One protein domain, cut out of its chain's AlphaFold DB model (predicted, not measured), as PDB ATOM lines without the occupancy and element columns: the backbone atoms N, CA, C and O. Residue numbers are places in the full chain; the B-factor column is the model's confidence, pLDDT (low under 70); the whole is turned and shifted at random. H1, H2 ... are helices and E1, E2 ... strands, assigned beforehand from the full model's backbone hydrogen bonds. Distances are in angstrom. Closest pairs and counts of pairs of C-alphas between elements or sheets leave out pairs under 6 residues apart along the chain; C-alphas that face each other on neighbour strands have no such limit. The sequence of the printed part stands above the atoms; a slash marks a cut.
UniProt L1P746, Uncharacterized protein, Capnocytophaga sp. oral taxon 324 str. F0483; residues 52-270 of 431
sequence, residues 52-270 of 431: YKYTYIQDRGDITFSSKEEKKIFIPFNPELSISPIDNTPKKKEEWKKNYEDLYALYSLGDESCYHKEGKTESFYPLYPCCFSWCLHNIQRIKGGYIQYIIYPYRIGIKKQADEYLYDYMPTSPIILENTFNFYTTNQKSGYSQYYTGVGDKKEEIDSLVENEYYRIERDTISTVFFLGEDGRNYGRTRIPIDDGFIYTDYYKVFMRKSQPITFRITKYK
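What this domain is: This is residues 52 to 270 of the 431 residues of an uncharacterized protein of Capnocytophaga sp. oral taxon 324 str. F0483 (UniProt L1P746). A long, strongly twisted sheet is built along strand E5, which runs through the middle of the domain, and the sheet curls round helix H4. Toward one end of E5 lie E4, E1 and E6 on one side and E10 and E7 on the other; toward its other end lie E3 and E2 on one side and E9 and E8 on the other. The 219 printed residues, of mixed class, hold five named helices and ten named strands in the order E1 E2 H1 E3 H2 E4 E5 H3 H4 E6 H5 E7 E8 E9 E10. The sheet is branched, antiparallel but for the parallel pair E1 and E6. The whole is compact, with a radius of gyration of the C-alphas of 19.5 A, yet elongated, spanning 67 by 43 by 29 A.

Where its parts are: E1, residues 53 to 57, begins at C-alpha (41.333, -60.350, -19.642). E2 is 70 to 73, H1 90 to 100 (15.2 A), E3 103 to 109 (16.3 A) and H2 113 to 118. E4 is 136 to 142 (18.8 A). E5, 145 to 159, measures 42.0 A. H3 is 164 to 169, H4 173 to 186 (19.5 A), E6 196 to 199, H5 203 to 210 and E7 215 to 220. E8 is 242 to 248 (18.7 A), E9 252 to 258 (20.1 A) and E10 262 to 268 (18.9 A), ending at C-alpha (64.949, -56.817, -24.073).

How they stand to each other: E1 has E6 on one side, N 197 to O 55 being 2.8 A, and E4 on the other, N 54 to O 139 being 2.8 A. E4 and E5 form a hairpin, with N 138 to O 149 at 2.8 A. E5's pairing is staggered: N 148 and O 262 of E10 are 2.7 A apart, N 157 and O 253 of E9 2.8 A, and O 156 and N 107 of E3 2.8 A. E2 and E3 pair by N 73 and O 106, 2.8 A. E7 and E10 pair by N 218 and O 265, 2.8 A. E8 and E9, a hairpin, pair by N 244 and O 256, 2.8 A. H4 is on the sheet; its closest C-alphas to E9 are Thr 180 and Val 254, 7.3 A. H1, with residues 97 to 100, and H5, with 206 to 210, only graze the sheet. H2 and H3 are not on it. In H1, H4 and H5 every O i to N i+4 pair is within hydrogen-bond range; in H2 and H3 0 of 2 are, against 3 of 3 O i to N i+3 pairs in each.

The domain as a whole: The C-alphas of Asp 163 and Glu 213, the two farthest apart, are 67.7 A apart. The printed part has no cut. The long links are E1 to E2, E2 to H1, H2 to E4 and E7 to E8. Mean pLDDT of the printed part is 78.5; 53 residues are under 70, among them 111 to 129 and 220 to 240.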
ATOM      1  N   TYR A  52      41.566 -63.721 -22.161       83.75
ATOM      2  CA  TYR A  52      42.334 -62.575 -22.662       83.75
ATOM      3  C   TYR A  52      42.290 -61.358 -21.720       83.75
ATOM      4  O   TYR A  52      42.923 -60.341 -22.016       83.75
ATOM      5  N   LYS A  53      41.533 -61.430 -20.615       87.75
ATOM      6  CA  LYS A  53      41.333 -60.350 -19.642       87.75
ATOM      7  C   LYS A  53      41.283 -60.901 -18.214       87.75
ATOM      8  O   LYS A  53      40.714 -61.960 -17.996       87.75
ATOM      9  N   TYR A  54      41.878 -60.160 -17.282       88.12
ATOM     10  CA  TYR A  54      41.903 -60.418 -15.845       88.12
ATOM     11  C   TYR A  54      41.405 -59.179 -15.125       88.12
ATOM     12  O   TYR A  54      41.888 -58.077 -15.392       88.12
ATOM     13  N   THR A  55      40.470 -59.364 -14.203       89.00
ATOM     14  CA  THR A  55      39.902 -58.290 -13.398       89.00
ATOM     15  C   THR A  55      40.053 -58.635 -11.922       89.00
ATOM     16  O   THR A  55      39.645 -59.707 -11.493       89.00
ATOM     17  N   TYR A  56      40.625 -57.736 -11.128       87.44
ATOM     18  CA  TYR A  56      40.824 -57.948  -9.694       87.44
ATOM     19  C   TYR A  56      40.582 -56.662  -8.910       87.44
ATOM     20  O   TYR A  56      40.555 -55.566  -9.476       87.44
ATOM     21  N   ILE A  57      40.403 -56.796  -7.597       86.06
ATOM     22  CA  ILE A  57      40.394 -55.659  -6.673       86.06
ATOM     23  C   ILE A  57      41.726 -55.599  -5.920       86.06
ATOM     24  O   ILE A  57      42.221 -56.622  -5.435       86.06
ATOM     25  N   GLN A  58      42.326 -54.408  -5.864       73.81
ATOM     26  CA  GLN A  58      43.557 -54.181  -5.111       73.81
ATOM     27  C   GLN A  58      43.264 -54.269  -3.607       73.81
ATOM     28  O   GLN A  58      42.296 -53.667  -3.155       73.81
ATOM     29  N   ASP A  59      44.096 -55.055  -2.918       63.31
ATOM     30  CA  ASP A  59      44.230 -55.291  -1.469       63.31
ATOM     31  C   ASP A  59      43.063 -54.869  -0.548       63.31
ATOM     32  O   ASP A  59      42.713 -53.694  -0.423       63.31
ATOM     33  N   ARG A  60      42.453 -55.853   0.121       65.75
ATOM     34  CA  ARG A  60      41.095 -55.760   0.673       65.75
ATOM     35  C   ARG A  60      41.049 -56.343   2.084       65.75
ATOM     36  O   ARG A  60      40.629 -57.480   2.263       65.75
ATOM     37  N   GLY A  61      41.512 -55.567   3.063       57.78
ATOM     38  CA  GLY A  61      41.453 -55.944   4.479       57.78
ATOM     39  C   GLY A  61      40.018 -56.211   4.955       57.78
ATOM     40  O   GLY A  61      39.695 -57.349   5.266       57.78
ATOM     41  N   ASP A  62      39.148 -55.192   4.937       55.88
ATOM     42  CA  ASP A  62      37.735 -55.275   5.352       55.88
ATOM     43  C   ASP A  62      36.810 -54.661   4.287       55.88
ATOM     44  O   ASP A  62      37.050 -53.559   3.785       55.88
ATOM     45  N   ILE A  63      35.747 -55.376   3.900       57.88
ATOM     46  CA  ILE A  63      34.856 -54.995   2.790       57.88
ATOM     47  C   ILE A  63      33.691 -54.158   3.321       57.88
ATOM     48  O   ILE A  63      32.552 -54.605   3.372       57.88
ATOM     49  N   THR A  64      33.969 -52.913   3.687       64.62
ATOM     50  CA  THR A  64      32.928 -51.881   3.736       64.62
ATOM     51  C   THR A  64      33.199 -50.896   2.617       64.62
ATOM     52  O   THR A  64      34.177 -50.150   2.668       64.62
ATOM     53  N   PHE A  65      32.351 -50.893   1.588       74.81
ATOM     54  CA  PHE A  65      32.471 -49.976   0.454       74.81
ATOM     55  C   PHE A  65      31.988 -48.572   0.824       74.81
ATOM     56  O   PHE A  65      31.039 -48.052   0.253       74.81
ATOM     57  N   SER A  66      32.635 -47.928   1.789       68.81
ATOM     58  CA  SER A  66      32.423 -46.508   2.046       68.81
ATOM     59  C   SER A  66      33.234 -45.680   1.051       68.81
ATOM     60  O   SER A  66      34.326 -46.060   0.617       68.81
ATOM     61  N   SER A  67      32.692 -44.545   0.624       65.00
ATOM     62  CA  SER A  67      33.494 -43.545  -0.072       65.00
ATOM     63  C   SER A  67      34.388 -42.832   0.935       65.00
ATOM     64  O   SER A  67      33.910 -42.367   1.967       65.00
ATOM     65  N   LYS A  68      35.680 -42.703   0.612       66.62
ATOM     66  CA  LYS A  68      36.644 -41.957   1.438       66.62
ATOM     67  C   LYS A  68      36.228 -40.496   1.645       66.62
ATOM     68  O   LYS A  68      36.450 -39.945   2.714       66.62
ATOM     69  N   GLU A  69      35.599 -39.904   0.632       75.19
ATOM     70  CA  GLU A  69      34.910 -38.618   0.716       75.19
ATOM     71  C   GLU A  69      33.582 -38.710  -0.035       75.19
ATOM     72  O   GLU A  69      33.546 -39.224  -1.154       75.19
ATOM     73  N   GLU A  70      32.506 -38.199   0.559       85.56
ATOM     74  CA  GLU A  70      31.211 -38.032  -0.097       85.56
ATOM     75  C   GLU A  70      30.777 -36.578   0.029       85.56
ATOM     76  O   GLU A  70      30.683 -36.042   1.135       85.56
ATOM     77  N   LYS A  71      30.543 -35.912  -1.102       89.50
ATOM     78  CA  LYS A  71      30.153 -34.496  -1.120       89.50
ATOM     79  C   LYS A  71      29.001 -34.296  -2.085       89.50
ATOM     80  O   LYS A  71      29.120 -34.630  -3.262       89.50
ATOM     81  N   LYS A  72      27.901 -33.715  -1.603       91.62
ATOM     82  CA  LYS A  72      26.812 -33.271  -2.478       91.62
ATOM     83  C   LYS A  72      27.349 -32.180  -3.404       91.62
ATOM     84  O   LYS A  72      27.933 -31.203  -2.942       91.62
ATOM     85  N   ILE A  73      27.155 -32.362  -4.701       91.75
ATOM     86  CA  ILE A  73      27.574 -31.434  -5.750       91.75
ATOM     87  C   ILE A  73      26.359 -30.983  -6.556       91.75
ATOM     88  O   ILE A  73      25.302 -31.616  -6.545       91.75
ATOM     89  N   PHE A  74      26.509 -29.868  -7.265       91.75
ATOM     90  CA  PHE A  74      25.469 -29.401  -8.168       91.75
ATOM     91  C   PHE A  74      25.339 -30.340  -9.367       91.75
ATOM     92  O   PHE A  74      26.337 -30.789  -9.939       91.75
ATOM     93  N   ILE A  75      24.094 -30.611  -9.757       91.00
ATOM     94  CA  ILE A  75      23.805 -31.244 -11.043       91.00
ATOM     95  C   ILE A  75      24.286 -30.282 -12.143       91.00
ATOM     96  O   ILE A  75      24.007 -29.081 -12.038       91.00
ATOM     97  N   PRO A  76      25.014 -30.759 -13.172       89.06
ATOM     98  CA  PRO A  76      25.481 -29.907 -14.260       89.06
ATOM     99  C   PRO A  76      24.352 -29.081 -14.875       89.06
ATOM    100  O   PRO A  76      23.217 -29.548 -14.983       89.06
ATOM    101  N   PHE A  77      24.669 -27.860 -15.298       85.88
ATOM    102  CA  PHE A  77      23.686 -26.948 -15.873       85.88
ATOM    103  C   PHE A  77      23.043 -27.540 -17.134       85.88
ATOM    104  O   PHE A  77      23.743 -28.100 -17.979       85.88
ATOM    105  N   ASN A  78      21.720 -27.406 -17.264       85.69
ATOM    106  CA  ASN A  78      20.998 -27.902 -18.431       85.69
ATOM    107  C   ASN A  78      21.414 -27.099 -19.682       85.69
ATOM    108  O   ASN A  78      21.137 -25.898 -19.742       85.69
ATOM    109  N   PRO A  79      22.023 -27.730 -20.703       83.50
ATOM    110  CA  PRO A  79      22.460 -27.045 -21.916       83.50
ATOM    111  C   PRO A  79      21.312 -26.402 -22.711       83.50
ATOM    112  O   PRO A  79      21.565 -25.481 -23.482       83.50
ATOM    113  N   GLU A  80      20.055 -26.822 -22.523       79.25
ATOM    114  CA  GLU A  80      18.886 -26.152 -23.124       79.25
ATOM    115  C   GLU A  80      18.669 -24.734 -22.595       79.25
ATOM    116  O   GLU A  80      18.137 -23.888 -23.309       79.25
ATOM    117  N   LEU A  81      19.118 -24.467 -21.369       81.06
ATOM    118  CA  LEU A  81      19.065 -23.149 -20.746       81.06
ATOM    119  C   LEU A  81      20.323 -22.318 -21.062       81.06
ATOM    120  O   LEU A  81      20.454 -21.192 -20.584       81.06
ATOM    121  N   SER A  82      21.271 -22.864 -21.841       77.00
ATOM    122  CA  SER A  82      22.534 -22.194 -22.158       77.00
ATOM    123  C   SER A  82      22.394 -21.257 -23.351       77.00
ATOM    124  O   SER A  82      21.948 -21.642 -24.434       77.00
ATOM    125  N   ILE A  83      22.859 -20.023 -23.156       75.44
ATOM    126  CA  ILE A  83      22.933 -18.984 -24.191       75.44
ATOM    127  C   ILE A  83      24.143 -19.232 -25.123       75.44
ATOM    128  O   ILE A  83      24.206 -18.696 -26.225       75.44
ATOM    129  N   SER A  84      25.101 -20.077 -24.711       74.94
ATOM    130  CA  SER A  84      26.308 -20.419 -25.476       74.94
ATOM    131  C   SER A  84      25.994 -21.406 -26.614       74.94
ATOM    132  O   SER A  84      25.607 -22.547 -26.339       74.94
ATOM    133  N   PRO A  85      26.230 -21.049 -27.895       65.38
ATOM    134  CA  PRO A  85      26.010 -21.953 -29.032       65.38
ATOM    135  C   PRO A  85      26.876 -23.222 -28.986       65.38
ATOM    136  O   PRO A  85      26.524 -24.237 -29.581       65.38
ATOM    137  N   ILE A  86      28.009 -23.170 -28.276       68.62
ATOM    138  CA  ILE A  86      28.970 -24.275 -28.132       68.62
ATOM    139  C   ILE A  86      28.455 -25.336 -27.147       68.62
ATOM    140  O   ILE A  86      28.778 -26.522 -27.266       68.62
ATOM    141  N   ASP A  87      27.633 -24.931 -26.181       65.75
ATOM    142  CA  ASP A  87      27.062 -25.821 -25.165       65.75
ATOM    143  C   ASP A  87      25.664 -26.306 -25.541       65.75
ATOM    144  O   ASP A  87      25.228 -27.369 -25.110       65.75
ATOM    145  N   ASN A  88      25.002 -25.580 -26.436       73.25
ATOM    146  CA  ASN A  88      23.646 -25.827 -26.903       73.25
ATOM    147  C   ASN A  88      23.611 -26.751 -28.145       73.25
ATOM    148  O   ASN A  88      22.837 -26.544 -29.080       73.25
ATOM    149  N   THR A  89      24.467 -27.779 -28.188       81.69
ATOM    150  CA  THR A  89      24.463 -28.757 -29.296       81.69
ATOM    151  C   THR A  89      23.451 -29.884 -29.040       81.69
ATOM    152  O   THR A  89      23.259 -30.271 -27.884       81.69
ATOM    153  N   PRO A  90      22.816 -30.469 -30.081       84.06
ATOM    154  CA  PRO A  90      21.868 -31.577 -29.906       84.06
ATOM    155  C   PRO A  90      22.459 -32.757 -29.127       84.06
ATOM    156  O   PRO A  90      21.807 -33.301 -28.242       84.06
ATOM    157  N   LYS A  91      23.729 -33.081 -29.395       84.81
ATOM    158  CA  LYS A  91      24.455 -34.157 -28.717       84.81
ATOM    159  C   LYS A  91      24.626 -33.886 -27.217       84.81
ATOM    160  O   LYS A  91      24.277 -34.741 -26.411       84.81
ATOM    161  N   LYS A  92      25.085 -32.685 -26.840       82.12
ATOM    162  CA  LYS A  92      25.225 -32.281 -25.429       82.12
ATOM    163  C   LYS A  92      23.889 -32.327 -24.685       82.12
ATOM    164  O   LYS A  92      23.843 -32.745 -23.533       82.12
ATOM    165  N   LYS A  93      22.792 -31.931 -25.339       85.25
ATOM    166  CA  LYS A  93      21.441 -32.012 -24.759       85.25
ATOM    167  C   LYS A  93      21.006 -33.442 -24.500       85.25
ATOM    168  O   LYS A  93      20.510 -33.734 -23.419       85.25
ATOM    169  N   GLU A  94      21.178 -34.315 -25.484       88.56
ATOM    170  CA  GLU A  94      20.796 -35.719 -25.364       88.56
ATOM    171  C   GLU A  94      21.614 -36.425 -24.274       88.56
ATOM    172  O   GLU A  94      21.054 -37.126 -23.431       88.56
ATOM    173  N   GLU A  95      22.924 -36.167 -24.222       87.25
ATOM    174  CA  GLU A  95      23.805 -36.676 -23.169       87.25
ATOM    175  C   GLU A  95      23.423 -36.129 -21.790       87.25
ATOM    176  O   GLU A  95      23.328 -36.901 -20.834       87.25
ATOM    177  N   TRP A  96      23.138 -34.827 -21.675       90.62
ATOM    178  CA  TRP A  96      22.693 -34.240 -20.412       90.62
ATOM    179  C   TRP A  96      21.369 -34.841 -19.946       90.62
ATOM    180  O   TRP A  96      21.268 -35.241 -18.788       90.62
ATOM    181  N   LYS A  97      20.378 -34.969 -20.839       90.88
ATOM    182  CA  LYS A  97      19.073 -35.554 -20.505       90.88
ATOM    183  C   LYS A  97      19.218 -36.981 -20.002       90.88
ATOM    184  O   LYS A  97      18.787 -37.311 -18.901       90.88
ATOM    185  N   LYS A  98      19.945 -37.802 -20.758       91.31
ATOM    186  CA  LYS A  98      20.237 -39.191 -20.396       91.31
ATOM    187  C   LYS A  98      20.918 -39.314 -19.028       91.31
ATOM    188  O   LYS A  98      20.605 -40.230 -18.258       91.31
ATOM    189  N   ASN A  99      21.860 -38.422 -18.732       91.00
ATOM    190  CA  ASN A  99      22.688 -38.519 -17.537       91.00
ATOM    191  C   ASN A  99      22.023 -37.892 -16.300       91.00
ATOM    192  O   ASN A  99      22.130 -38.469 -15.220       91.00
ATOM    193  N   TYR A 100      21.334 -36.755 -16.437       93.81
ATOM    194  CA  TYR A 100      21.032 -35.865 -15.311       93.81
ATOM    195  C   TYR A 100      19.562 -35.426 -15.168       93.81
ATOM    196  O   TYR A 100      19.191 -34.974 -14.086       93.81
ATOM    197  N   GLU A 101      18.717 -35.539 -16.199       93.56
ATOM    198  CA  GLU A 101      17.344 -34.983 -16.182       93.56
ATOM    199  C   GLU A 101      16.458 -35.570 -15.077       93.56
ATOM    200  O   GLU A 101      15.652 -34.867 -14.456       93.56
ATOM    201  N   ASP A 102      16.631 -36.857 -14.803       94.06
ATOM    202  CA  ASP A 102      15.881 -37.617 -13.810       94.06
ATOM    203  C   ASP A 102      16.495 -37.552 -12.406       94.06
ATOM    204  O   ASP A 102      16.016 -38.247 -11.514       94.06
ATOM    205  N   LEU A 103      17.531 -36.741 -12.175       94.94
ATOM    206  CA  LEU A 103      18.198 -36.658 -10.877       94.94
ATOM    207  C   LEU A 103      17.597 -35.582  -9.968       94.94
ATOM    208  O   LEU A 103      17.337 -34.453 -10.378       94.94
ATOM    209  N   TYR A 104      17.423 -35.944  -8.701       93.25
ATOM    210  CA  TYR A 104      17.105 -35.059  -7.584       93.25
ATOM    211  C   TYR A 104      18.378 -34.490  -6.937       93.25
ATOM    212  O   TYR A 104      18.454 -33.301  -6.631       93.25
ATOM    213  N   ALA A 105      19.403 -35.327  -6.753       93.25
ATOM    214  CA  ALA A 105      20.674 -34.926  -6.158       93.25
ATOM    215  C   ALA A 105      21.850 -35.671  -6.795       93.25
ATOM    216  O   ALA A 105      21.684 -36.748  -7.363       93.25
ATOM    217  N   LEU A 106      23.048 -35.097  -6.685       94.81
ATOM    218  CA  LEU A 106      24.284 -35.687  -7.182       94.81
ATOM    219  C   LEU A 106      25.359 -35.596  -6.099       94.81
ATOM    220  O   LEU A 106      25.535 -34.553  -5.470       94.81
ATOM    221  N   TYR A 107      26.084 -36.686  -5.898       92.50
ATOM    222  CA  TYR A 107      27.141 -36.818  -4.906       92.50
ATOM    223  C   TYR A 107      28.433 -37.217  -5.608       92.50
ATOM    224  O   TYR A 107      28.439 -38.124  -6.439       92.50
ATOM    225  N   SER A 108      29.526 -36.532  -5.285       88.88
ATOM    226  CA  SER A 108      30.879 -36.913  -5.683       88.88
ATOM    227  C   SER A 108      31.435 -37.935  -4.706       88.88
ATOM    228  O   SER A 108      31.291 -37.764  -3.496       88.88
ATOM    229  N   LEU A 109      32.097 -38.958  -5.240       85.25
ATOM    230  CA  LEU A 109      32.784 -39.996  -4.487       85.25
ATOM    231  C   LEU A 109      34.293 -39.816  -4.648       85.25
ATOM    232  O   LEU A 109      34.816 -39.922  -5.754       85.25
ATOM    233  N   GLY A 110      34.990 -39.598  -3.538       73.94
ATOM    234  CA  GLY A 110      36.440 -39.431  -3.504       73.94
ATOM    235  C   GLY A 110      36.933 -38.054  -3.962       73.94
ATOM    236  O   GLY A 110      36.160 -37.157  -4.300       73.94
ATOM    237  N   ASP A 111      38.256 -37.907  -3.950       69.25
ATOM    238  CA  ASP A 111      38.966 -36.687  -4.333       69.25
ATOM    239  C   ASP A 111      39.407 -36.759  -5.807       69.25
ATOM    240  O   ASP A 111      40.291 -37.547  -6.165       69.25
ATOM    241  N   GLU A 112      38.822 -35.911  -6.666       59.16
ATOM    242  CA  GLU A 112      39.187 -35.800  -8.089       59.16
ATOM    243  C   GLU A 112      40.681 -35.439  -8.281       59.16
ATOM    244  O   GLU A 112      41.277 -35.775  -9.308       59.16
ATOM    245  N   SER A 113      41.338 -34.849  -7.270       59.03
ATOM    246  CA  SER A 113      42.773 -34.542  -7.285       59.03
ATOM    247  C   SER A 113      43.675 -35.782  -7.229       59.03
ATOM    248  O   SER A 113      44.831 -35.721  -7.667       59.03
ATOM    249  N   CYS A 114      43.155 -36.924  -6.761       60.84
ATOM    250  CA  CYS A 114      43.917 -38.168  -6.704       60.84
ATOM    251  C   CYS A 114      44.404 -38.599  -8.095       60.84
ATOM    252  O   CYS A 114      45.562 -38.990  -8.252       60.84
ATOM    253  N   TYR A 115      43.581 -38.403  -9.127       55.59
ATOM    254  CA  TYR A 115      43.942 -38.745 -10.499       55.59
ATOM    255  C   TYR A 115      45.016 -37.810 -11.088       55.59
ATOM    256  O   TYR A 115      45.824 -38.203 -11.925       55.59
ATOM    257  N   HIS A 116      45.111 -36.558 -10.633       50.47
ATOM    258  CA  HIS A 116      46.121 -35.618 -11.138       50.47
ATOM    259  C   HIS A 116      47.542 -35.908 -10.625       50.47
ATOM    260  O   HIS A 116      48.520 -35.516 -11.273       50.47
ATOM    261  N   LYS A 117      47.678 -36.636  -9.509       49.62
ATOM    262  CA  LYS A 117      48.972 -37.152  -9.026       49.62
ATOM    263  C   LYS A 117      49.503 -38.287  -9.911       49.62
ATOM    264  O   LYS A 117      50.712 -38.496  -9.969       49.62
ATOM    265  N   GLU A 118      48.634 -38.934 -10.687       46.00
ATOM    266  CA  GLU A 118      48.984 -40.028 -11.595       46.00
ATOM    267  C   GLU A 118      49.843 -39.570 -12.791       46.00
ATOM    268  O   GLU A 118      50.708 -40.297 -13.269       46.00
ATOM    269  N   GLY A 119      49.654 -38.335 -13.267       42.12
ATOM    270  CA  GLY A 119      50.363 -37.798 -14.438       42.12
ATOM    271  C   GLY A 119      51.769 -37.243 -14.169       42.12
ATOM    272  O   GLY A 119      52.450 -36.866 -15.119       42.12
ATOM    273  N   LYS A 120      52.194 -37.146 -12.902       38.59
ATOM    274  CA  LYS A 120      53.473 -36.526 -12.496       38.59
ATOM    275  C   LYS A 120      54.516 -37.519 -11.983       38.59
ATOM    276  O   LYS A 120      55.605 -37.102 -11.604       38.59
ATOM    277  N   THR A 121      54.196 -38.810 -11.940       40.25
ATOM    278  CA  THR A 121      55.126 -39.827 -11.447       40.25
ATOM    279  C   THR A 121      55.827 -40.516 -12.616       40.25
ATOM    280  O   THR A 121      55.185 -40.959 -13.565       40.25
ATOM    281  N   GLU A 122      57.150 -40.673 -12.523       41.66
ATOM    282  CA  GLU A 122      57.925 -41.613 -13.357       41.66
ATOM    283  C   GLU A 122      57.615 -43.084 -13.000       41.66
ATOM    284  O   GLU A 122      58.183 -44.015 -13.565       41.66
ATOM    285  N   SER A 123      56.691 -43.310 -12.057       37.81
ATOM    286  CA  SER A 123      56.303 -44.629 -11.576       37.81
ATOM    287  C   SER A 123      55.696 -45.471 -12.693       37.81
ATOM    288  O   SER A 123      54.727 -45.078 -13.353       37.81
ATOM    289  N   PHE A 124      56.199 -46.702 -12.807       38.00
ATOM    290  CA  PHE A 124      55.672 -47.793 -13.633       38.00
ATOM    291  C   PHE A 124      54.209 -48.157 -13.357       38.00
ATOM    292  O   PHE A 124      53.627 -48.921 -14.130       38.00
ATOM    293  N   TYR A 125      53.604 -47.560 -12.322       47.19
ATOM    294  CA  TYR A 125      52.189 -47.597 -11.954       47.19
ATOM    295  C   TYR A 125      51.839 -46.241 -11.317       47.19
ATOM    296  O   TYR A 125      52.233 -46.001 -10.179       47.19
ATOM    297  N   PRO A 126      51.155 -45.308 -12.006       45.44
ATOM    298  CA  PRO A 126      50.783 -44.047 -11.384       45.44
ATOM    299  C   PRO A 126      49.671 -44.216 -10.337       45.44
ATOM    300  O   PRO A 126      49.340 -43.272  -9.632       45.44
ATOM    301  N   LEU A 127      49.104 -45.421 -10.256       50.94
ATOM    302  CA  LEU A 127      47.945 -45.786  -9.467       50.94
ATOM    303  C   LEU A 127      48.381 -45.954  -8.007       50.94
ATOM    304  O   LEU A 127      48.737 -47.041  -7.557       50.94
ATOM    305  N   TYR A 128      48.404 -44.828  -7.297       51.41
ATOM    306  CA  TYR A 128      48.336 -44.769  -5.838       51.41
ATOM    307  C   TYR A 128      47.161 -45.659  -5.353       51.41
ATOM    308  O   TYR A 128      46.219 -45.849  -6.128       51.41
ATOM    309  N   PRO A 129      47.175 -46.227  -4.126       60.94
ATOM    310  CA  PRO A 129      46.073 -47.051  -3.616       60.94
ATOM    311  C   PRO A 129      44.710 -46.428  -3.917       60.94
ATOM    312  O   PRO A 129      44.546 -45.218  -3.743       60.94
ATOM    313  N   CYS A 130      43.754 -47.258  -4.352       72.31
ATOM    314  CA  CYS A 130      42.424 -46.833  -4.791       72.31
ATOM    315  C   CYS A 130      41.869 -45.669  -3.949       72.31
ATOM    316  O   CYS A 130      41.649 -45.794  -2.741       72.31
ATOM    317  N   CYS A 131      41.672 -44.512  -4.582       69.50
ATOM    318  CA  CYS A 131      41.153 -43.307  -3.926       69.50
ATOM    319  C   CYS A 131      39.626 -43.260  -3.851       69.50
ATOM    320  O   CYS A 131      39.062 -42.402  -3.173       69.50
ATOM    321  N   PHE A 132      38.970 -44.185  -4.541       75.94
ATOM    322  CA  PHE A 132      37.527 -44.349  -4.564       75.94
ATOM    323  C   PHE A 132      37.120 -45.484  -3.625       75.94
ATOM    324  O   PHE A 132      37.967 -46.136  -3.015       75.94
ATOM    325  N   SER A 133      35.815 -45.717  -3.498       79.69
ATOM    326  CA  SER A 133      35.301 -46.789  -2.639       79.69
ATOM    327  C   SER A 133      35.816 -48.173  -3.051       79.69
ATOM    328  O   SER A 133      36.161 -48.997  -2.208       79.69
ATOM    329  N   TRP A 134      35.920 -48.414  -4.358       85.25
ATOM    330  CA  TRP A 134      36.580 -49.586  -4.914       85.25
ATOM    331  C   TRP A 134      37.105 -49.297  -6.317       85.25
ATOM    332  O   TRP A 134      36.608 -48.422  -7.025       85.25
ATOM    333  N   CYS A 135      38.117 -50.063  -6.714       85.62
ATOM    334  CA  CYS A 135      38.786 -49.948  -7.999       85.62
ATOM    335  C   CYS A 135      38.971 -51.347  -8.578       85.62
ATOM    336  O   CYS A 135      39.650 -52.186  -7.986       85.62
ATOM    337  N   LEU A 136      38.370 -51.602  -9.737       89.00
ATOM    338  CA  LEU A 136      38.582 -52.830 -10.489       89.00
ATOM    339  C   LEU A 136      39.749 -52.632 -11.447       89.00
ATOM    340  O   LEU A 136      39.638 -51.912 -12.441       89.00
ATOM    341  N   HIS A 137      40.865 -53.282 -11.147       87.81
ATOM    342  CA  HIS A 137      42.033 -53.306 -12.009       87.81
ATOM    343  C   HIS A 137      41.809 -54.342 -13.099       87.81
ATOM    344  O   HIS A 137      41.504 -55.498 -12.823       87.81
ATOM    345  N   ASN A 138      41.955 -53.914 -14.346       87.88
ATOM    346  CA  ASN A 138      41.747 -54.737 -15.522       87.88
ATOM    347  C   ASN A 138      43.052 -54.840 -16.290       87.88
ATOM    348  O   ASN A 138      43.604 -53.815 -16.680       87.88
ATOM    349  N   ILE A 139      43.503 -56.062 -16.550       86.75
ATOM    350  CA  ILE A 139      44.654 -56.364 -17.397       86.75
ATOM    351  C   ILE A 139      44.142 -57.151 -18.595       86.75
ATOM    352  O   ILE A 139      43.476 -58.169 -18.435       86.75
ATOM    353  N   GLN A 140      44.427 -56.678 -19.801       86.38
ATOM    354  CA  GLN A 140      43.969 -57.292 -21.037       86.38
ATOM    355  C   GLN A 140      45.139 -57.525 -21.991       86.38
ATOM    356  O   GLN A 140      45.944 -56.629 -22.248       86.38
ATOM    357  N   ARG A 141      45.205 -58.730 -22.558       82.25
ATOM    358  CA  ARG A 141      46.157 -59.086 -23.608       82.25
ATOM    359  C   ARG A 141      45.793 -58.374 -24.912       82.25
ATOM    360  O   ARG A 141      44.638 -58.387 -25.334       82.25
ATOM    361  N   ILE A 142      46.792 -57.789 -25.567       82.44
ATOM    362  CA  ILE A 142      46.686 -57.196 -26.905       82.44
ATOM    363  C   ILE A 142      47.775 -57.754 -27.827       82.44
ATOM    364  O   ILE A 142      48.706 -58.437 -27.396       82.44
ATOM    365  N   LYS A 143      47.681 -57.464 -29.127       73.81
ATOM    366  CA  LYS A 143      48.728 -57.842 -30.079       73.81
ATOM    367  C   LYS A 143      50.041 -57.146 -29.699       73.81
ATOM    368  O   LYS A 143      50.127 -55.923 -29.737       73.81
ATOM    369  N   GLY A 144      51.056 -57.933 -29.348       70.25
ATOM    370  CA  GLY A 144      52.389 -57.424 -29.013       70.25
ATOM    371  C   GLY A 144      52.542 -56.849 -27.601       70.25
ATOM    372  O   GLY A 144      53.555 -56.206 -27.344       70.25
ATOM    373  N   GLY A 145      51.588 -57.067 -26.688       79.88
ATOM    374  CA  GLY A 145      51.723 -56.614 -25.301       79.88
ATOM    375  C   GLY A 145      50.448 -56.738 -24.473       79.88
ATOM    376  O   GLY A 145      49.577 -57.565 -24.745       79.88
ATOM    377  N   TYR A 146      50.335 -55.875 -23.470       80.75
ATOM    378  CA  TYR A 146      49.239 -55.862 -22.505       80.75
ATOM    379  C   TYR A 146      48.769 -54.435 -22.273       80.75
ATOM    380  O   TYR A 146      49.557 -53.498 -22.388       80.75
ATOM    381  N   ILE A 147      47.494 -54.275 -21.934       83.56
ATOM    382  CA  ILE A 147      46.932 -53.009 -21.468       83.56
ATOM    383  C   ILE A 147      46.386 -53.185 -20.057       83.56
ATOM    384  O   ILE A 147      45.759 -54.198 -19.760       83.56
ATOM    385  N   GLN A 148      46.583 -52.184 -19.212       82.69
ATOM    386  CA  GLN A 148      45.991 -52.092 -17.888       82.69
ATOM    387  C   GLN A 148      45.175 -50.815 -17.768       82.69
ATOM    388  O   GLN A 148      45.596 -49.756 -18.233       82.69
ATOM    389  N   TYR A 149      44.020 -50.906 -17.128       82.69
ATOM    390  CA  TYR A 149      43.202 -49.758 -16.750       82.69
ATOM    391  C   TYR A 149      42.386 -50.088 -15.503       82.69
ATOM    392  O   TYR A 149      42.138 -51.255 -15.204       82.69
ATOM    393  N   ILE A 150      41.945 -49.063 -14.786       85.06
ATOM    394  CA  ILE A 150      41.065 -49.197 -13.627       85.06
ATOM    395  C   ILE A 150      39.662 -48.746 -14.004       85.06
ATOM    396  O   ILE A 150      39.521 -47.794 -14.766       85.06
ATOM    397  N   ILE A 151      38.650 -49.399 -13.442       88.69
ATOM    398  CA  ILE A 151      37.266 -48.918 -13.413       88.69
ATOM    399  C   ILE A 151      36.859 -48.644 -11.974       88.69
ATOM    400  O   ILE A 151      37.139 -49.456 -11.092       88.69
ATOM    401  N   TYR A 152      36.198 -47.517 -11.744       87.94
ATOM    402  CA  TYR A 152      35.783 -47.097 -10.410       87.94
ATOM    403  C   TYR A 152      34.526 -46.211 -10.464       87.94
ATOM    404  O   TYR A 152      34.308 -45.503 -11.455       87.94
ATOM    405  N   PRO A 153      33.691 -46.236  -9.411       90.88
ATOM    406  CA  PRO A 153      32.581 -45.307  -9.259       90.88
ATOM    407  C   PRO A 153      33.109 -43.950  -8.787       90.88
ATOM    408  O   PRO A 153      33.912 -43.883  -7.856       90.88
ATOM    409  N   TYR A 154      32.645 -42.866  -9.410       87.56
ATOM    410  CA  TYR A 154      33.075 -41.508  -9.047       87.56
ATOM    411  C   TYR A 154      31.921 -40.589  -8.642       87.56
ATOM    412  O   TYR A 154      32.168 -39.582  -7.983       87.56
ATOM    413  N   ARG A 155      30.667 -40.909  -8.999       92.06
ATOM    414  CA  ARG A 155      29.480 -40.152  -8.563       92.06
ATOM    415  C   ARG A 155      28.269 -41.051  -8.327       92.06
ATOM    416  O   ARG A 155      28.103 -42.058  -9.014       92.06
ATOM    417  N   ILE A 156      27.391 -40.628  -7.417       94.88
ATOM    418  CA  ILE A 156      26.059 -41.209  -7.193       94.88
ATOM    419  C   ILE A 156      25.014 -40.136  -7.482       94.88
ATOM    420  O   ILE A 156      25.022 -39.069  -6.874       94.88
ATOM    421  N   GLY A 157      24.121 -40.407  -8.424       95.25
ATOM    422  CA  GLY A 157      22.929 -39.616  -8.683       95.25
ATOM    423  C   GLY A 157      21.730 -40.232  -7.981       95.25
ATOM    424  O   GLY A 157      21.418 -41.396  -8.198       95.25
ATOM    425  N   ILE A 158      21.031 -39.458  -7.170       94.81
ATOM    426  CA  ILE A 158      19.753 -39.851  -6.587       94.81
ATOM    427  C   ILE A 158      18.649 -39.465  -7.563       94.81
ATOM    428  O   ILE A 158      18.589 -38.305  -7.969       94.81
ATOM    429  N   LYS A 159      17.797 -40.412  -7.964       94.69
ATOM    430  CA  LYS A 159      16.725 -40.164  -8.938       94.69
ATOM    431  C   LYS A 159      15.518 -39.510  -8.283       94.69
ATOM    432  O   LYS A 159      15.197 -39.807  -7.134       94.69
ATOM    433  N   LYS A 160      14.829 -38.658  -9.041       94.00
ATOM    434  CA  LYS A 160      13.548 -38.058  -8.663       94.00
ATOM    435  C   LYS A 160      12.537 -39.158  -8.369       94.00
ATOM    436  O   LYS A 160      12.337 -40.048  -9.192       94.00
ATOM    437  N   GLN A 161      11.917 -39.076  -7.202       91.69
ATOM    438  CA  GLN A 161      10.845 -39.965  -6.780       91.69
ATOM    439  C   GLN A 161       9.488 -39.283  -6.972       91.69
ATOM    440  O   GLN A 161       9.402 -38.056  -6.997       91.69
ATOM    441  N   ALA A 162       8.433 -40.086  -7.127       88.75
ATOM    442  CA  ALA A 162       7.066 -39.580  -7.260       88.75
ATOM    443  C   ALA A 162       6.536 -38.943  -5.960       88.75
ATOM    444  O   ALA A 162       5.645 -38.102  -6.019       88.75
ATOM    445  N   ASP A 163       7.096 -39.339  -4.815       86.12
ATOM    446  CA  ASP A 163       6.756 -38.856  -3.476       86.12
ATOM    447  C   ASP A 163       8.050 -38.555  -2.700       86.12
ATOM    448  O   ASP A 163       9.031 -39.297  -2.808       86.12
ATOM    449  N   GLU A 164       8.059 -37.466  -1.932       82.81
ATOM    450  CA  GLU A 164       9.198 -37.042  -1.116       82.81
ATOM    451  C   GLU A 164       9.524 -38.048  -0.003       82.81
ATOM    452  O   GLU A 164      10.697 -38.275   0.287       82.81
ATOM    453  N   TYR A 165       8.524 -38.738   0.556       84.94
ATOM    454  CA  TYR A 165       8.755 -39.747   1.601       84.94
ATOM    455  C   TYR A 165       9.594 -40.940   1.120       84.94
ATOM    456  O   TYR A 165      10.200 -41.646   1.925       84.94
ATOM    457  N   LEU A 166       9.670 -41.184  -0.194       84.38
ATOM    458  CA  LEU A 166      10.479 -42.271  -0.752       84.38
ATOM    459  C   LEU A 166      11.986 -42.002  -0.654       84.38
ATOM    460  O   LEU A 166      12.768 -42.951  -0.742       84.38
ATOM    461  N   TYR A 167      12.407 -40.749  -0.447       85.88
ATOM    462  CA  TYR A 167      13.821 -40.426  -0.241       85.88
ATOM    463  C   TYR A 167      14.357 -40.983   1.089       85.88
ATOM    464  O   TYR A 167      15.529 -41.352   1.153       85.88
ATOM    465  N   ASP A 168      13.508 -41.140   2.112       83.25
ATOM    466  CA  ASP A 168      13.903 -41.672   3.428       83.25
ATOM    467  C   ASP A 168      14.244 -43.171   3.394       83.25
ATOM    468  O   ASP A 168      14.997 -43.670   4.231       83.25
ATOM    469  N   TYR A 169      13.726 -43.893   2.398       83.44
ATOM    470  CA  TYR A 169      13.970 -45.326   2.198       83.44
ATOM    471  C   TYR A 169      15.125 -45.603   1.234       83.44
ATOM    472  O   TYR A 169      15.347 -46.750   0.832       83.44
ATOM    473  N   MET A 170      15.856 -44.566   0.820       85.75
ATOM    474  CA  MET A 170      16.929 -44.746  -0.140       85.75
ATOM    475  C   MET A 170      18.103 -45.524   0.451       85.75
ATOM    476  O   MET A 170      18.516 -45.262   1.583       85.75
ATOM    477  N   PRO A 171      18.687 -46.461  -0.319       89.56
ATOM    478  CA  PRO A 171      19.884 -47.155   0.113       89.56
ATOM    479  C   PRO A 171      21.008 -46.161   0.405       89.56
ATOM    480  O   PRO A 171      21.220 -45.202  -0.338       89.56
ATOM    481  N   THR A 172      21.761 -46.419   1.469       89.81
ATOM    482  CA  THR A 172      22.939 -45.615   1.797       89.81
ATOM    483  C   THR A 172      24.029 -45.807   0.743       89.81
ATOM    484  O   THR A 172      24.107 -46.851   0.086       89.81
ATOM    485  N   SER A 173      24.914 -44.820   0.598       89.50
ATOM    486  CA  SER A 173      26.020 -44.864  -0.367       89.50
ATOM    487  C   SER A 173      26.851 -46.157  -0.295       89.50
ATOM    488  O   SER A 173      27.117 -46.725  -1.355       89.50
ATOM    489  N   PRO A 174      27.175 -46.724   0.888       89.75
ATOM    490  CA  PRO A 174      27.841 -48.024   0.963       89.75
ATOM    491  C   PRO A 174      27.071 -49.182   0.321       89.75
ATOM    492  O   PRO A 174      27.661 -49.967  -0.418       89.75
ATOM    493  N   ILE A 175      25.753 -49.255   0.533       90.75
ATOM    494  CA  ILE A 175      24.894 -50.289  -0.066       90.75
ATOM    495  C   ILE A 175      24.818 -50.094  -1.585       90.75
ATOM    496  O   ILE A 175      24.918 -51.050  -2.353       90.75
ATOM    497  N   ILE A 176      24.686 -48.844  -2.043       93.56
ATOM    498  CA  ILE A 176      24.708 -48.500  -3.472       93.56
ATOM    499  C   ILE A 176      26.018 -48.974  -4.119       93.56
ATOM    500  O   ILE A 176      26.007 -49.579  -5.199       93.56
ATOM    501  N   LEU A 177      27.151 -48.717  -3.466       91.44
ATOM    502  CA  LEU A 177      28.485 -49.050  -3.963       91.44
ATOM    503  C   LEU A 177      28.754 -50.553  -3.953       91.44
ATOM    504  O   LEU A 177      29.353 -51.056  -4.907       91.44
ATOM    505  N   GLU A 178      28.262 -51.264  -2.940       91.56
ATOM    506  CA  GLU A 178      28.275 -52.723  -2.872       91.56
ATOM    507  C   GLU A 178      27.461 -53.346  -4.009       91.56
ATOM    508  O   GLU A 178      27.975 -54.172  -4.765       91.56
ATOM    509  N   ASN A 179      26.219 -52.898  -4.203       92.75
ATOM    510  CA  ASN A 179      25.361 -53.368  -5.290       92.75
ATOM    511  C   ASN A 179      26.012 -53.141  -6.660       92.75
ATOM    512  O   ASN A 179      25.958 -54.003  -7.540       92.75
ATOM    513  N   THR A 180      26.666 -51.992  -6.834       93.25
ATOM    514  CA  THR A 180      27.391 -51.653  -8.064       93.25
ATOM    515  C   THR A 180      28.596 -52.572  -8.264       93.25
ATOM    516  O   THR A 180      28.784 -53.111  -9.355       93.25
ATOM    517  N   PHE A 181      29.388 -52.817  -7.218       92.62
ATOM    518  CA  PHE A 181      30.502 -53.764  -7.267       92.62
ATOM    519  C   PHE A 181      30.026 -55.176  -7.638       92.62
ATOM    520  O   PHE A 181      30.594 -55.816  -8.530       92.62
ATOM    521  N   ASN A 182      28.954 -55.643  -6.996       92.31
ATOM    522  CA  ASN A 182      28.353 -56.948  -7.250       92.31
ATOM    523  C   ASN A 182      27.860 -57.044  -8.695       92.31
ATOM    524  O   ASN A 182      28.122 -58.045  -9.362       92.31
ATOM    525  N   PHE A 183      27.240 -55.991  -9.237       93.19
ATOM    526  CA  PHE A 183      26.883 -55.960 -10.652       93.19
ATOM    527  C   PHE A 183      28.114 -56.165 -11.545       93.19
ATOM    528  O   PHE A 183      28.116 -57.045 -12.403       93.19
ATOM    529  N   TYR A 184      29.187 -55.405 -11.319       92.12
ATOM    530  CA  TYR A 184      30.383 -55.495 -12.156       92.12
ATOM    531  C   TYR A 184      31.069 -56.866 -12.083       92.12
ATOM    532  O   TYR A 184      31.577 -57.337 -13.101       92.12
ATOM    533  N   THR A 185      31.077 -57.509 -10.916       92.19
ATOM    534  CA  THR A 185      31.878 -58.719 -10.661       92.19
ATOM    535  C   THR A 185      31.103 -60.028 -10.747       92.19
ATOM    536  O   THR A 185      31.708 -61.058 -11.018       92.19
ATOM    537  N   THR A 186      29.777 -60.009 -10.585       92.25
ATOM    538  CA  THR A 186      28.954 -61.235 -10.547       92.25
ATOM    539  C   THR A 186      27.852 -61.276 -11.606       92.25
ATOM    540  O   THR A 186      27.446 -62.358 -12.026       92.25
ATOM    541  N   ASN A 187      27.370 -60.127 -12.091       92.25
ATOM    542  CA  ASN A 187      26.269 -60.104 -13.053       92.25
ATOM    543  C   ASN A 187      26.759 -60.459 -14.463       92.25
ATOM    544  O   ASN A 187      27.675 -59.829 -14.989       92.25
ATOM    545  N   GLN A 188      26.109 -61.414 -15.128       89.94
ATOM    546  CA  GLN A 188      26.479 -61.854 -16.481       89.94
ATOM    547  C   GLN A 188      26.355 -60.758 -17.553       89.94
ATOM    548  O   GLN A 188      27.000 -60.845 -18.595       89.94
ATOM    549  N   LYS A 189      25.557 -59.709 -17.310       89.00
ATOM    550  CA  LYS A 189      25.462 -58.543 -18.204       89.00
ATOM    551  C   LYS A 189      26.693 -57.634 -18.122       89.00
ATOM    552  O   LYS A 189      26.912 -56.833 -19.026       89.00
ATOM    553  N   SER A 190      27.489 -57.739 -17.056       89.44
ATOM    554  CA  SER A 190      28.759 -57.028 -16.941       89.44
ATOM    555  C   SER A 190      29.824 -57.703 -17.801       89.44
ATOM    556  O   SER A 190      30.106 -58.889 -17.651       89.44
ATOM    557  N   GLY A 191      30.511 -56.923 -18.638       87.00
ATOM    558  CA  GLY A 191      31.666 -57.404 -19.404       87.00
ATOM    559  C   GLY A 191      32.888 -57.779 -18.550       87.00
ATOM    560  O   GLY A 191      33.892 -58.223 -19.109       87.00
ATOM    561  N   TYR A 192      32.819 -57.586 -17.228       89.50
ATOM    562  CA  TYR A 192      33.905 -57.813 -16.269       89.50
ATOM    563  C   TYR A 192      33.684 -59.038 -15.379       89.50
ATOM    564  O   TYR A 192      34.660 -59.609 -14.902       89.50
ATOM    565  N   SER A 193      32.437 -59.478 -15.190       90.06
ATOM    566  CA  SER A 193      32.098 -60.534 -14.228       90.06
ATOM    567  C   SER A 193      32.772 -61.865 -14.555       90.06
ATOM    568  O   SER A 193      33.369 -62.496 -13.693       90.06
ATOM    569  N   GLN A 194      32.786 -62.240 -15.834       89.19
ATOM    570  CA  GLN A 194      33.440 -63.462 -16.317       89.19
ATOM    571  C   GLN A 194      34.975 -63.473 -16.153       89.19
ATOM    572  O   GLN A 194      35.593 -64.532 -16.267       89.19
ATOM    573  N   TYR A 195      35.591 -62.309 -15.924       89.69
ATOM    574  CA  TYR A 195      37.044 -62.140 -15.795       89.69
ATOM    575  C   TYR A 195      37.472 -61.783 -14.373       89.69
ATOM    576  O   TYR A 195      38.660 -61.563 -14.133       89.69
ATOM    577  N   TYR A 196      36.525 -61.677 -13.436       89.38
ATOM    578  CA  TYR A 196      36.837 -61.331 -12.061       89.38
ATOM    579  C   TYR A 196      37.495 -62.516 -11.346       89.38
ATOM    580  O   TYR A 196      36.903 -63.585 -11.217       89.38
ATOM    581  N   THR A 197      38.731 -62.327 -10.884       86.75
ATOM    582  CA  THR A 197      39.558 -63.376 -10.268       86.75
ATOM    583  C   THR A 197      39.741 -63.208  -8.760       86.75
ATOM    584  O   THR A 197      40.382 -64.048  -8.130       86.75
ATOM    585  N   GLY A 198      39.152 -62.167  -8.162       86.00
ATOM    586  CA  GLY A 198      39.162 -61.942  -6.716       86.00
ATOM    587  C   GLY A 198      40.049 -60.779  -6.265       86.00
ATOM    588  O   GLY A 198      40.102 -59.724  -6.908       86.00
ATOM    589  N   VAL A 199      40.677 -60.956  -5.102       82.50
ATOM    590  CA  VAL A 199      41.503 -59.955  -4.410       82.50
ATOM    591  C   VAL A 199      42.983 -60.241  -4.641       82.50
ATOM    592  O   VAL A 199      43.404 -61.396  -4.595       82.50
ATOM    593  N   GLY A 200      43.773 -59.182  -4.815       77.50
ATOM    594  CA  GLY A 200      45.232 -59.250  -4.754       77.50
ATOM    595  C   GLY A 200      45.890 -58.673  -5.994       77.50
ATOM    596  O   GLY A 200      45.501 -58.982  -7.120       77.50
ATOM    597  N   ASP A 201      46.896 -57.826  -5.776       76.31
ATOM    598  CA  ASP A 201      47.678 -57.278  -6.874       76.31
ATOM    599  C   ASP A 201      48.468 -58.385  -7.580       76.31
ATOM    600  O   ASP A 201      49.192 -59.157  -6.955       76.31
ATOM    601  N   LYS A 202      48.302 -58.470  -8.901       78.19
ATOM    602  CA  LYS A 202      48.962 -59.463  -9.754       78.19
ATOM    603  C   LYS A 202      50.279 -58.979 -10.341       78.19
ATOM    604  O   LYS A 202      50.911 -59.719 -11.087       78.19
ATOM    605  N   LYS A 203      50.707 -57.765  -9.998       75.06
ATOM    606  CA  LYS A 203      51.946 -57.172 -10.494       75.06
ATOM    607  C   LYS A 203      53.170 -58.064 -10.277       75.06
ATOM    608  O   LYS A 203      53.813 -58.426 -11.252       75.06
ATOM    609  N   GLU A 204      53.504 -58.398  -9.031       79.06
ATOM    610  CA  GLU A 204      54.748 -59.128  -8.726       79.06
ATOM    611  C   GLU A 204      54.759 -60.520  -9.367       79.06
ATOM    612  O   GLU A 204      55.784 -60.985  -9.866       79.06
ATOM    613  N   GLU A 205      53.588 -61.158  -9.431       83.31
ATOM    614  CA  GLU A 205      53.394 -62.422 -10.138       83.31
ATOM    615  C   GLU A 205      53.674 -62.256 -11.644       83.31
ATOM    616  O   GLU A 205      54.440 -63.020 -12.215       83.31
ATOM    617  N   ILE A 206      53.135 -61.216 -12.288       81.94
ATOM    618  CA  ILE A 206      53.353 -60.942 -13.718       81.94
ATOM    619  C   ILE A 206      54.811 -60.559 -14.016       81.94
ATOM    620  O   ILE A 206      55.381 -61.058 -14.988       81.94
ATOM    621  N   ASP A 207      55.414 -59.699 -13.195       83.44
ATOM    622  CA  ASP A 207      56.795 -59.244 -13.371       83.44
ATOM    623  C   ASP A 207      57.764 -60.436 -13.250       83.44
ATOM    624  O   ASP A 207      58.586 -60.656 -14.144       83.44
ATOM    625  N   SER A 208      57.597 -61.280 -12.222       86.81
ATOM    626  CA  SER A 208      58.442 -62.465 -11.997       86.81
ATOM    627  C   SER A 208      58.289 -63.562 -13.057       86.81
ATOM    628  O   SER A 208      59.237 -64.307 -13.304       86.81
ATOM    629  N   LEU A 209      57.133 -63.662 -13.723       86.88
ATOM    630  CA  LEU A 209      56.928 -64.603 -14.831       86.88
ATOM    631  C   LEU A 209      57.709 -64.220 -16.093       86.88
ATOM    632  O   LEU A 209      58.030 -65.087 -16.910       86.88
ATOM    633  N   VAL A 210      57.983 -62.928 -16.287       86.69
ATOM    634  CA  VAL A 210      58.679 -62.430 -17.479       86.69
ATOM    635  C   VAL A 210      60.155 -62.220 -17.231       86.69
ATOM    636  O   VAL A 210      60.951 -62.516 -18.128       86.69
ATOM    637  N   GLU A 211      60.501 -61.680 -16.064       89.56
ATOM    638  CA  GLU A 211      61.853 -61.246 -15.758       89.56
ATOM    639  C   GLU A 211      62.841 -62.404 -15.878       89.56
ATOM    640  O   GLU A 211      62.758 -63.438 -15.215       89.56
ATOM    641  N   ASN A 212      63.792 -62.228 -16.783       92.38
ATOM    642  CA  ASN A 212      64.878 -63.160 -16.984       92.38
ATOM    643  C   ASN A 212      66.142 -62.405 -17.369       92.38
ATOM    644  O   ASN A 212      66.210 -61.183 -17.409       92.38
ATOM    645  N   GLU A 213      67.186 -63.153 -17.685       91.50
ATOM    646  CA  GLU A 213      68.512 -62.595 -17.894       91.50
ATOM    647  C   GLU A 213      68.654 -61.710 -19.168       91.50
ATOM    648  O   GLU A 213      69.715 -61.098 -19.349       91.50
ATOM    649  N   TYR A 214      67.629 -61.673 -20.038       92.69
ATOM    650  CA  TYR A 214      67.547 -60.888 -21.282       92.69
ATOM    651  C   TYR A 214      66.311 -59.987 -21.379       92.69
ATOM    652  O   TYR A 214      66.396 -58.951 -22.040       92.69
ATOM    653  N   TYR A 215      65.187 -60.355 -20.764       92.19
ATOM    654  CA  TYR A 215      63.907 -59.669 -20.941       92.19
ATOM    655  C   TYR A 215      63.278 -59.266 -19.612       92.19
ATOM    656  O   TYR A 215      63.429 -59.948 -18.602       92.19
ATOM    657  N   ARG A 216      62.515 -58.174 -19.661       90.19
ATOM    658  CA  ARG A 216      61.656 -57.674 -18.585       90.19
ATOM    659  C   ARG A 216      60.326 -57.200 -19.153       90.19
ATOM    660  O   ARG A 216      60.237 -56.904 -20.347       90.19
ATOM    661  N   ILE A 217      59.312 -57.065 -18.308       85.50
ATOM    662  CA  ILE A 217      58.155 -56.241 -18.654       85.50
ATOM    663  C   ILE A 217      58.553 -54.776 -18.528       85.50
ATOM    664  O   ILE A 217      59.101 -54.337 -17.520       85.50
ATOM    665  N   GLU A 218      58.282 -54.013 -19.579       81.19
ATOM    666  CA  GLU A 218      58.476 -52.578 -19.587       81.19
ATOM    667  C   GLU A 218      57.195 -51.869 -19.988       81.19
ATOM    668  O   GLU A 218      56.493 -52.274 -20.919       81.19
ATOM    669  N   ARG A 219      56.878 -50.800 -19.259       74.56
ATOM    670  CA  ARG A 219      55.821 -49.885 -19.644       74.56
ATOM    671  C   ARG A 219      56.223 -49.246 -20.962       74.56
ATOM    672  O   ARG A 219      57.253 -48.589 -21.062       74.56
ATOM    673  N   ASP A 220      55.351 -49.381 -21.942       66.25
ATOM    674  CA  ASP A 220      55.461 -48.629 -23.175       66.25
ATOM    675  C   ASP A 220      55.006 -47.189 -22.889       66.25
ATOM    676  O   ASP A 220      53.917 -46.960 -22.347       66.25
ATOM    677  N   THR A 221      55.865 -46.214 -23.181       53.91
ATOM    678  CA  THR A 221      55.587 -44.784 -23.007       53.91
ATOM    679  C   THR A 221      54.623 -44.320 -24.092       53.91
ATOM    680  O   THR A 221      54.968 -43.508 -24.948       53.91
ATOM    681  N   ILE A 222      53.400 -44.847 -24.094       52.50
ATOM    682  CA  ILE A 222      52.352 -44.305 -24.948       52.50
ATOM    683  C   ILE A 222      51.984 -42.928 -24.396       52.50
ATOM    684  O   ILE A 222      51.728 -42.751 -23.197       52.50
ATOM    685  N   SER A 223      52.005 -41.944 -25.295       48.44
ATOM    686  CA  SER A 223      51.482 -40.601 -25.072       48.44
ATOM    687  C   SER A 223      50.075 -40.696 -24.488       48.44
ATOM    688  O   SER A 223      49.308 -41.581 -24.855       48.44
ATOM    689  N   THR A 224      49.716 -39.805 -23.568       50.75
ATOM    690  CA  THR A 224      48.332 -39.689 -23.093       50.75
ATOM    691  C   THR A 224      47.376 -39.722 -24.285       50.75
ATOM    692  O   THR A 224      47.534 -38.913 -25.200       50.75
ATOM    693  N   VAL A 225      46.434 -40.671 -24.318       51.84
ATOM    694  CA  VAL A 225      45.428 -40.691 -25.383       51.84
ATOM    695  C   VAL A 225      44.560 -39.462 -25.159       51.84
ATOM    696  O   VAL A 225      43.768 -39.408 -24.219       51.84
ATOM    697  N   PHE A 226      44.771 -38.432 -25.976       47.28
ATOM    698  CA  PHE A 226      43.920 -37.255 -25.975       47.28
ATOM    699  C   PHE A 226      42.594 -37.660 -26.611       47.28
ATOM    700  O   PHE A 226      42.493 -37.795 -27.830       47.28
ATOM    701  N   PHE A 227      41.577 -37.883 -25.783       45.44
ATOM    702  CA  PHE A 227      40.207 -37.920 -26.270       45.44
ATOM    703  C   PHE A 227      39.841 -36.481 -26.626       45.44
ATOM    704  O   PHE A 227      39.518 -35.677 -25.759       45.44
ATOM    705  N   LEU A 228      39.970 -36.125 -27.904       41.91
ATOM    706  CA  LEU A 228      39.382 -34.899 -28.429       41.91
ATOM    707  C   LEU A 228      37.867 -35.113 -28.492       41.91
ATOM    708  O   LEU A 228      37.317 -35.568 -29.490       41.91
ATOM    709  N   GLY A 229      37.221 -34.830 -27.366       44.09
ATOM    710  CA  GLY A 229      35.782 -34.860 -27.165       44.09
ATOM    711  C   GLY A 229      35.475 -34.089 -25.889       44.09
ATOM    712  O   GLY A 229      35.685 -34.614 -24.807       44.09
ATOM    713  N   GLU A 230      35.017 -32.851 -26.077       42.38
ATOM    714  CA  GLU A 230      34.715 -31.811 -25.080       42.38
ATOM    715  C   GLU A 230      35.917 -31.079 -24.456       42.38
ATOM    716  O   GLU A 230      36.736 -31.622 -23.724       42.38
ATOM    717  N   ASP A 231      36.012 -29.795 -24.829       42.25
ATOM    718  CA  ASP A 231      36.838 -28.730 -24.254       42.25
ATOM    719  C   ASP A 231      38.269 -29.101 -23.832       42.25
ATOM    720  O   ASP A 231      38.708 -28.918 -22.698       42.25
ATOM    721  N   GLY A 232      39.072 -29.491 -24.827       40.38
ATOM    722  CA  GLY A 232      40.535 -29.570 -24.751       40.38
ATOM    723  C   GLY A 232      41.239 -28.209 -24.639       40.38
ATOM    724  O   GLY A 232      42.264 -27.992 -25.282       40.38
ATOM    725  N   ARG A 233      40.703 -27.267 -23.856       41.22
ATOM    726  CA  ARG A 233      41.362 -25.992 -23.559       41.22
ATOM    727  C   ARG A 233      41.869 -26.024 -22.117       41.22
ATOM    728  O   ARG A 233      41.114 -25.775 -21.191       41.22
ATOM    729  N   ASN A 234      43.169 -26.295 -21.967       40.31
ATOM    730  CA  ASN A 234      44.000 -26.085 -20.762       40.31
ATOM    731  C   ASN A 234      44.249 -27.246 -19.790       40.31
ATOM    732  O   ASN A 234      44.711 -27.004 -18.676       40.31
ATOM    733  N   TYR A 235      44.110 -28.500 -20.206       43.94
ATOM    734  CA  TYR A 235      44.772 -29.588 -19.481       43.94
ATOM    735  C   TYR A 235      46.091 -29.896 -20.190       43.94
ATOM    736  O   TYR A 235      46.093 -30.264 -21.359       43.94
ATOM    737  N   GLY A 236      47.223 -29.648 -19.520       48.47
ATOM    738  CA  GLY A 236      48.569 -29.913 -20.047       48.47
ATOM    739  C   GLY A 236      48.834 -31.409 -20.290       48.47
ATOM    740  O   GLY A 236      47.937 -32.174 -20.617       48.47
ATOM    741  N   ARG A 237      50.071 -31.886 -20.082       49.94
ATOM    742  CA  ARG A 237      50.456 -33.320 -20.192       49.94
ATOM    743  C   ARG A 237      49.767 -34.258 -19.169       49.94
ATOM    744  O   ARG A 237      50.285 -35.324 -18.847       49.94
ATOM    745  N   THR A 238      48.647 -33.851 -18.589       53.94
ATOM    746  CA  THR A 238      47.953 -34.544 -17.510       53.94
ATOM    747  C   THR A 238      46.993 -35.566 -18.110       53.94
ATOM    748  O   THR A 238      46.150 -35.225 -18.933       53.94
ATOM    749  N   ARG A 239      47.118 -36.837 -17.709       59.88
ATOM    750  CA  ARG A 239      46.118 -37.867 -18.031       59.88
ATOM    751  C   ARG A 239      44.768 -37.403 -17.464       59.88
ATOM    752  O   ARG A 239      44.744 -36.890 -16.349       59.88
ATOM    753  N   ILE A 240      43.668 -37.617 -18.194       68.06
ATOM    754  CA  ILE A 240      42.278 -37.336 -17.758       68.06
ATOM    755  C   ILE A 240      41.498 -38.661 -17.775       68.06
ATOM    756  O   ILE A 240      41.715 -39.440 -18.710       68.06
ATOM    757  N   PRO A 241      40.671 -38.993 -16.765       73.62
ATOM    758  CA  PRO A 241      39.898 -40.229 -16.792       73.62
ATOM    759  C   PRO A 241      38.811 -40.159 -17.872       73.62
ATOM    760  O   PRO A 241      38.418 -39.080 -18.304       73.62
ATOM    761  N   ILE A 242      38.354 -41.317 -18.327       78.62
ATOM    762  CA  ILE A 242      37.359 -41.462 -19.391       78.62
ATOM    763  C   ILE A 242      36.045 -41.868 -18.732       78.62
ATOM    764  O   ILE A 242      36.031 -42.822 -17.954       78.62
ATOM    765  N   ASP A 243      34.950 -41.178 -19.033       83.81
ATOM    766  CA  ASP A 243      33.631 -41.582 -18.545       83.81
ATOM    767  C   ASP A 243      33.242 -42.950 -19.148       83.81
ATOM    768  O   ASP A 243      33.348 -43.165 -20.356       83.81
ATOM    769  N   ASP A 244      32.818 -43.888 -18.295       86.75
ATOM    770  CA  ASP A 244      32.498 -45.287 -18.637       86.75
ATOM    771  C   ASP A 244      31.014 -45.596 -18.356       86.75
ATOM    772  O   ASP A 244      30.643 -46.663 -17.869       86.75
ATOM    773  N   GLY A 245      30.149 -44.618 -18.640       90.12
ATOM    774  CA  GLY A 245      28.702 -44.738 -18.482       90.12
ATOM    775  C   GLY A 245      28.230 -44.755 -17.025       90.12
ATOM    776  O   GLY A 245      28.865 -44.205 -16.124       90.12
ATOM    777  N   PHE A 246      27.057 -45.348 -16.803       92.62
ATOM    778  CA  PHE A 246      26.445 -45.451 -15.483       92.62
ATOM    779  C   PHE A 246      25.591 -46.712 -15.355       92.62
ATOM    780  O   PHE A 246      25.022 -47.204 -16.331       92.62
ATOM    781  N   ILE A 247      25.468 -47.204 -14.127       92.25
ATOM    782  CA  ILE A 247      24.463 -48.196 -13.732       92.25
ATOM    783  C   ILE A 247      23.308 -47.449 -13.086       92.25
ATOM    784  O   ILE A 247      23.526 -46.429 -12.439       92.25
ATOM    785  N   TYR A 248      22.084 -47.935 -13.247       92.38
ATOM    786  CA  TYR A 248      20.929 -47.307 -12.628       92.38
ATOM    787  C   TYR A 248      19.917 -48.326 -12.122       92.38
ATOM    788  O   TYR A 248      19.832 -49.452 -12.610       92.38
ATOM    789  N   THR A 249      19.146 -47.879 -11.145       91.88
ATOM    790  CA  THR A 249      17.929 -48.509 -10.642       91.88
ATOM    791  C   THR A 249      16.787 -47.497 -10.757       91.88
ATOM    792  O   THR A 249      16.933 -46.428 -11.366       91.88
ATOM    793  N   ASP A 250      15.637 -47.796 -10.164       90.38
ATOM    794  CA  ASP A 250      14.552 -46.819 -10.040       90.38
ATOM    795  C   ASP A 250      14.891 -45.698  -9.042       90.38
ATOM    796  O   ASP A 250      14.388 -44.582  -9.162       90.38
ATOM    797  N   TYR A 251      15.843 -45.945  -8.138       91.69
ATOM    798  CA  TYR A 251      16.190 -45.045  -7.036       91.69
ATOM    799  C   TYR A 251      17.461 -44.229  -7.284       91.69
ATOM    800  O   TYR A 251      17.543 -43.068  -6.885       91.69
ATOM    801  N   TYR A 252      18.468 -44.801  -7.941       94.38
ATOM    802  CA  TYR A 252      19.771 -44.149  -8.075       94.38
ATOM    803  C   TYR A 252      20.471 -44.473  -9.396       94.38
ATOM    804  O   TYR A 252      20.158 -45.450 -10.073       94.38
ATOM    805  N   LYS A 253      21.459 -43.647  -9.740       95.81
ATOM    806  CA  LYS A 253      22.458 -43.851 -10.788       95.81
ATOM    807  C   LYS A 253      23.847 -43.860 -10.159       95.81
ATOM    808  O   LYS A 253      24.140 -43.020  -9.316       95.81
ATOM    809  N   VAL A 254      24.723 -44.757 -10.589       95.19
ATOM    810  CA  VAL A 254      26.144 -44.747 -10.223       95.19
ATOM    811  C   VAL A 254      26.956 -44.523 -11.479       95.19
ATOM    812  O   VAL A 254      26.932 -45.348 -12.393       95.19
ATOM    813  N   PHE A 255      27.647 -43.391 -11.525       93.56
ATOM    814  CA  PHE A 255      28.477 -43.004 -12.653       93.56
ATOM    815  C   PHE A 255      29.864 -43.609 -12.507       93.56
ATOM    816  O   PHE A 255      30.496 -43.540 -11.445       93.56
ATOM    817  N   MET A 256      30.328 -44.183 -13.607       90.81
ATOM    818  CA  MET A 256      31.536 -44.981 -13.673       90.81
ATOM    819  C   MET A 256      32.567 -44.272 -14.536       90.81
ATOM    820  O   MET A 256      32.240 -43.622 -15.528       90.81
ATOM    821  N   ARG A 257      33.831 -44.400 -14.150       86.38
ATOM    822  CA  ARG A 257      34.969 -43.905 -14.917       86.38
ATOM    823  C   ARG A 257      35.987 -45.001 -15.115       86.38
ATOM    824  O   ARG A 257      36.109 -45.928 -14.314       86.38
ATOM    825  N   LYS A 258      36.754 -44.832 -16.182       83.25
ATOM    826  CA  LYS A 258      37.876 -45.666 -16.562       83.25
ATOM    827  C   LYS A 258      39.154 -44.835 -16.623       83.25
ATOM    828  O   LYS A 258      39.185 -43.755 -17.211       83.25
ATOM    829  N   SER A 259      40.236 -45.339 -16.040       79.31
ATOM    830  CA  SER A 259      41.549 -44.703 -16.169       79.31
ATOM    831  C   SER A 259      42.062 -44.791 -17.609       79.31
ATOM    832  O   SER A 259      41.738 -45.720 -18.356       79.31
ATOM    833  N   GLN A 260      42.943 -43.866 -17.989       75.56
ATOM    834  CA  GLN A 260      43.682 -43.985 -19.247       75.56
ATOM    835  C   GLN A 260      44.461 -45.307 -19.265       75.56
ATOM    836  O   GLN A 260      45.094 -45.647 -18.257       75.56
ATOM    837  N   PRO A 261      44.441 -46.057 -20.380       76.94
ATOM    838  CA  PRO A 261      45.155 -47.315 -20.453       76.94
ATOM    839  C   PRO A 261      46.667 -47.089 -20.326       76.94
ATOM    840  O   PRO A 261      47.241 -46.128 -20.843       76.94
ATOM    841  N   ILE A 262      47.320 -48.001 -19.622       76.56
ATOM    842  CA  ILE A 262      48.772 -48.138 -19.571       76.56
ATOM    843  C   ILE A 262      49.114 -49.399 -20.333       76.56
ATOM    844  O   ILE A 262      48.462 -50.423 -20.162       76.56
ATOM    845  N   THR A 263      50.128 -49.335 -21.176       78.56
ATOM    846  CA  THR A 263      50.536 -50.467 -21.994       78.56
ATOM    847  C   THR A 263      51.876 -51.007 -21.546       78.56
ATOM    848  O   THR A 263      52.766 -50.244 -21.176       78.56
ATOM    849  N   PHE A 264      52.028 -52.320 -21.622       80.06
ATOM    850  CA  PHE A 264      53.235 -53.034 -21.235       80.06
ATOM    851  C   PHE A 264      53.674 -53.951 -22.365       80.06
ATOM    852  O   PHE A 264      52.842 -54.521 -23.080       80.06
ATOM    853  N   ARG A 265      54.985 -54.105 -22.517       84.69
ATOM    854  CA  ARG A 265      55.602 -54.999 -23.495       84.69
ATOM    855  C   ARG A 265      56.749 -55.758 -22.856       84.69
ATOM    856  O   ARG A 265      57.389 -55.270 -21.933       84.69
ATOM    857  N   ILE A 266      57.009 -56.952 -23.375       87.12
ATOM    858  CA  ILE A 266      58.226 -57.684 -23.045       87.12
ATOM    859  C   ILE A 266      59.359 -57.031 -23.831       87.12
ATOM    860  O   ILE A 266      59.394 -57.105 -25.062       87.12
ATOM    861  N   THR A 267      60.268 -56.381 -23.119       87.75
ATOM    862  CA  THR A 267      61.359 -55.605 -23.698       87.75
ATOM    863  C   THR A 267      62.685 -56.233 -23.310       87.75
ATOM    864  O   THR A 267      62.897 -56.646 -22.168       87.75
ATOM    865  N   LYS A 268      63.584 -56.337 -24.289       91.06
ATOM    866  CA  LYS A 268      64.949 -56.817 -24.073       91.06
ATOM    867  C   LYS A 268      65.750 -55.732 -23.349       91.06
ATOM    868  O   LYS A 268      65.667 -54.568 -23.742       91.06
ATOM    869  N   TYR A 269      66.548 -56.092 -22.341       90.81
ATOM    870  CA  TYR A 269      67.477 -55.139 -21.727       90.81
ATOM    871  C   TYR A 269      68.403 -54.552 -22.795       90.81
ATOM    872  O   TYR A 269      68.902 -55.260 -23.675       90.81
ATOM    873  N   LYS A 270      68.635 -53.242 -22.717       90.50
ATOM    874  CA  LYS A 270      69.488 -52.535 -23.670       90.50
ATOM    875  C   LYS A 270      70.902 -53.133 -23.657       90.50
ATOM    876  O   LYS A 270      71.433 -53.419 -22.591       90.50
TER     877      LYS A 270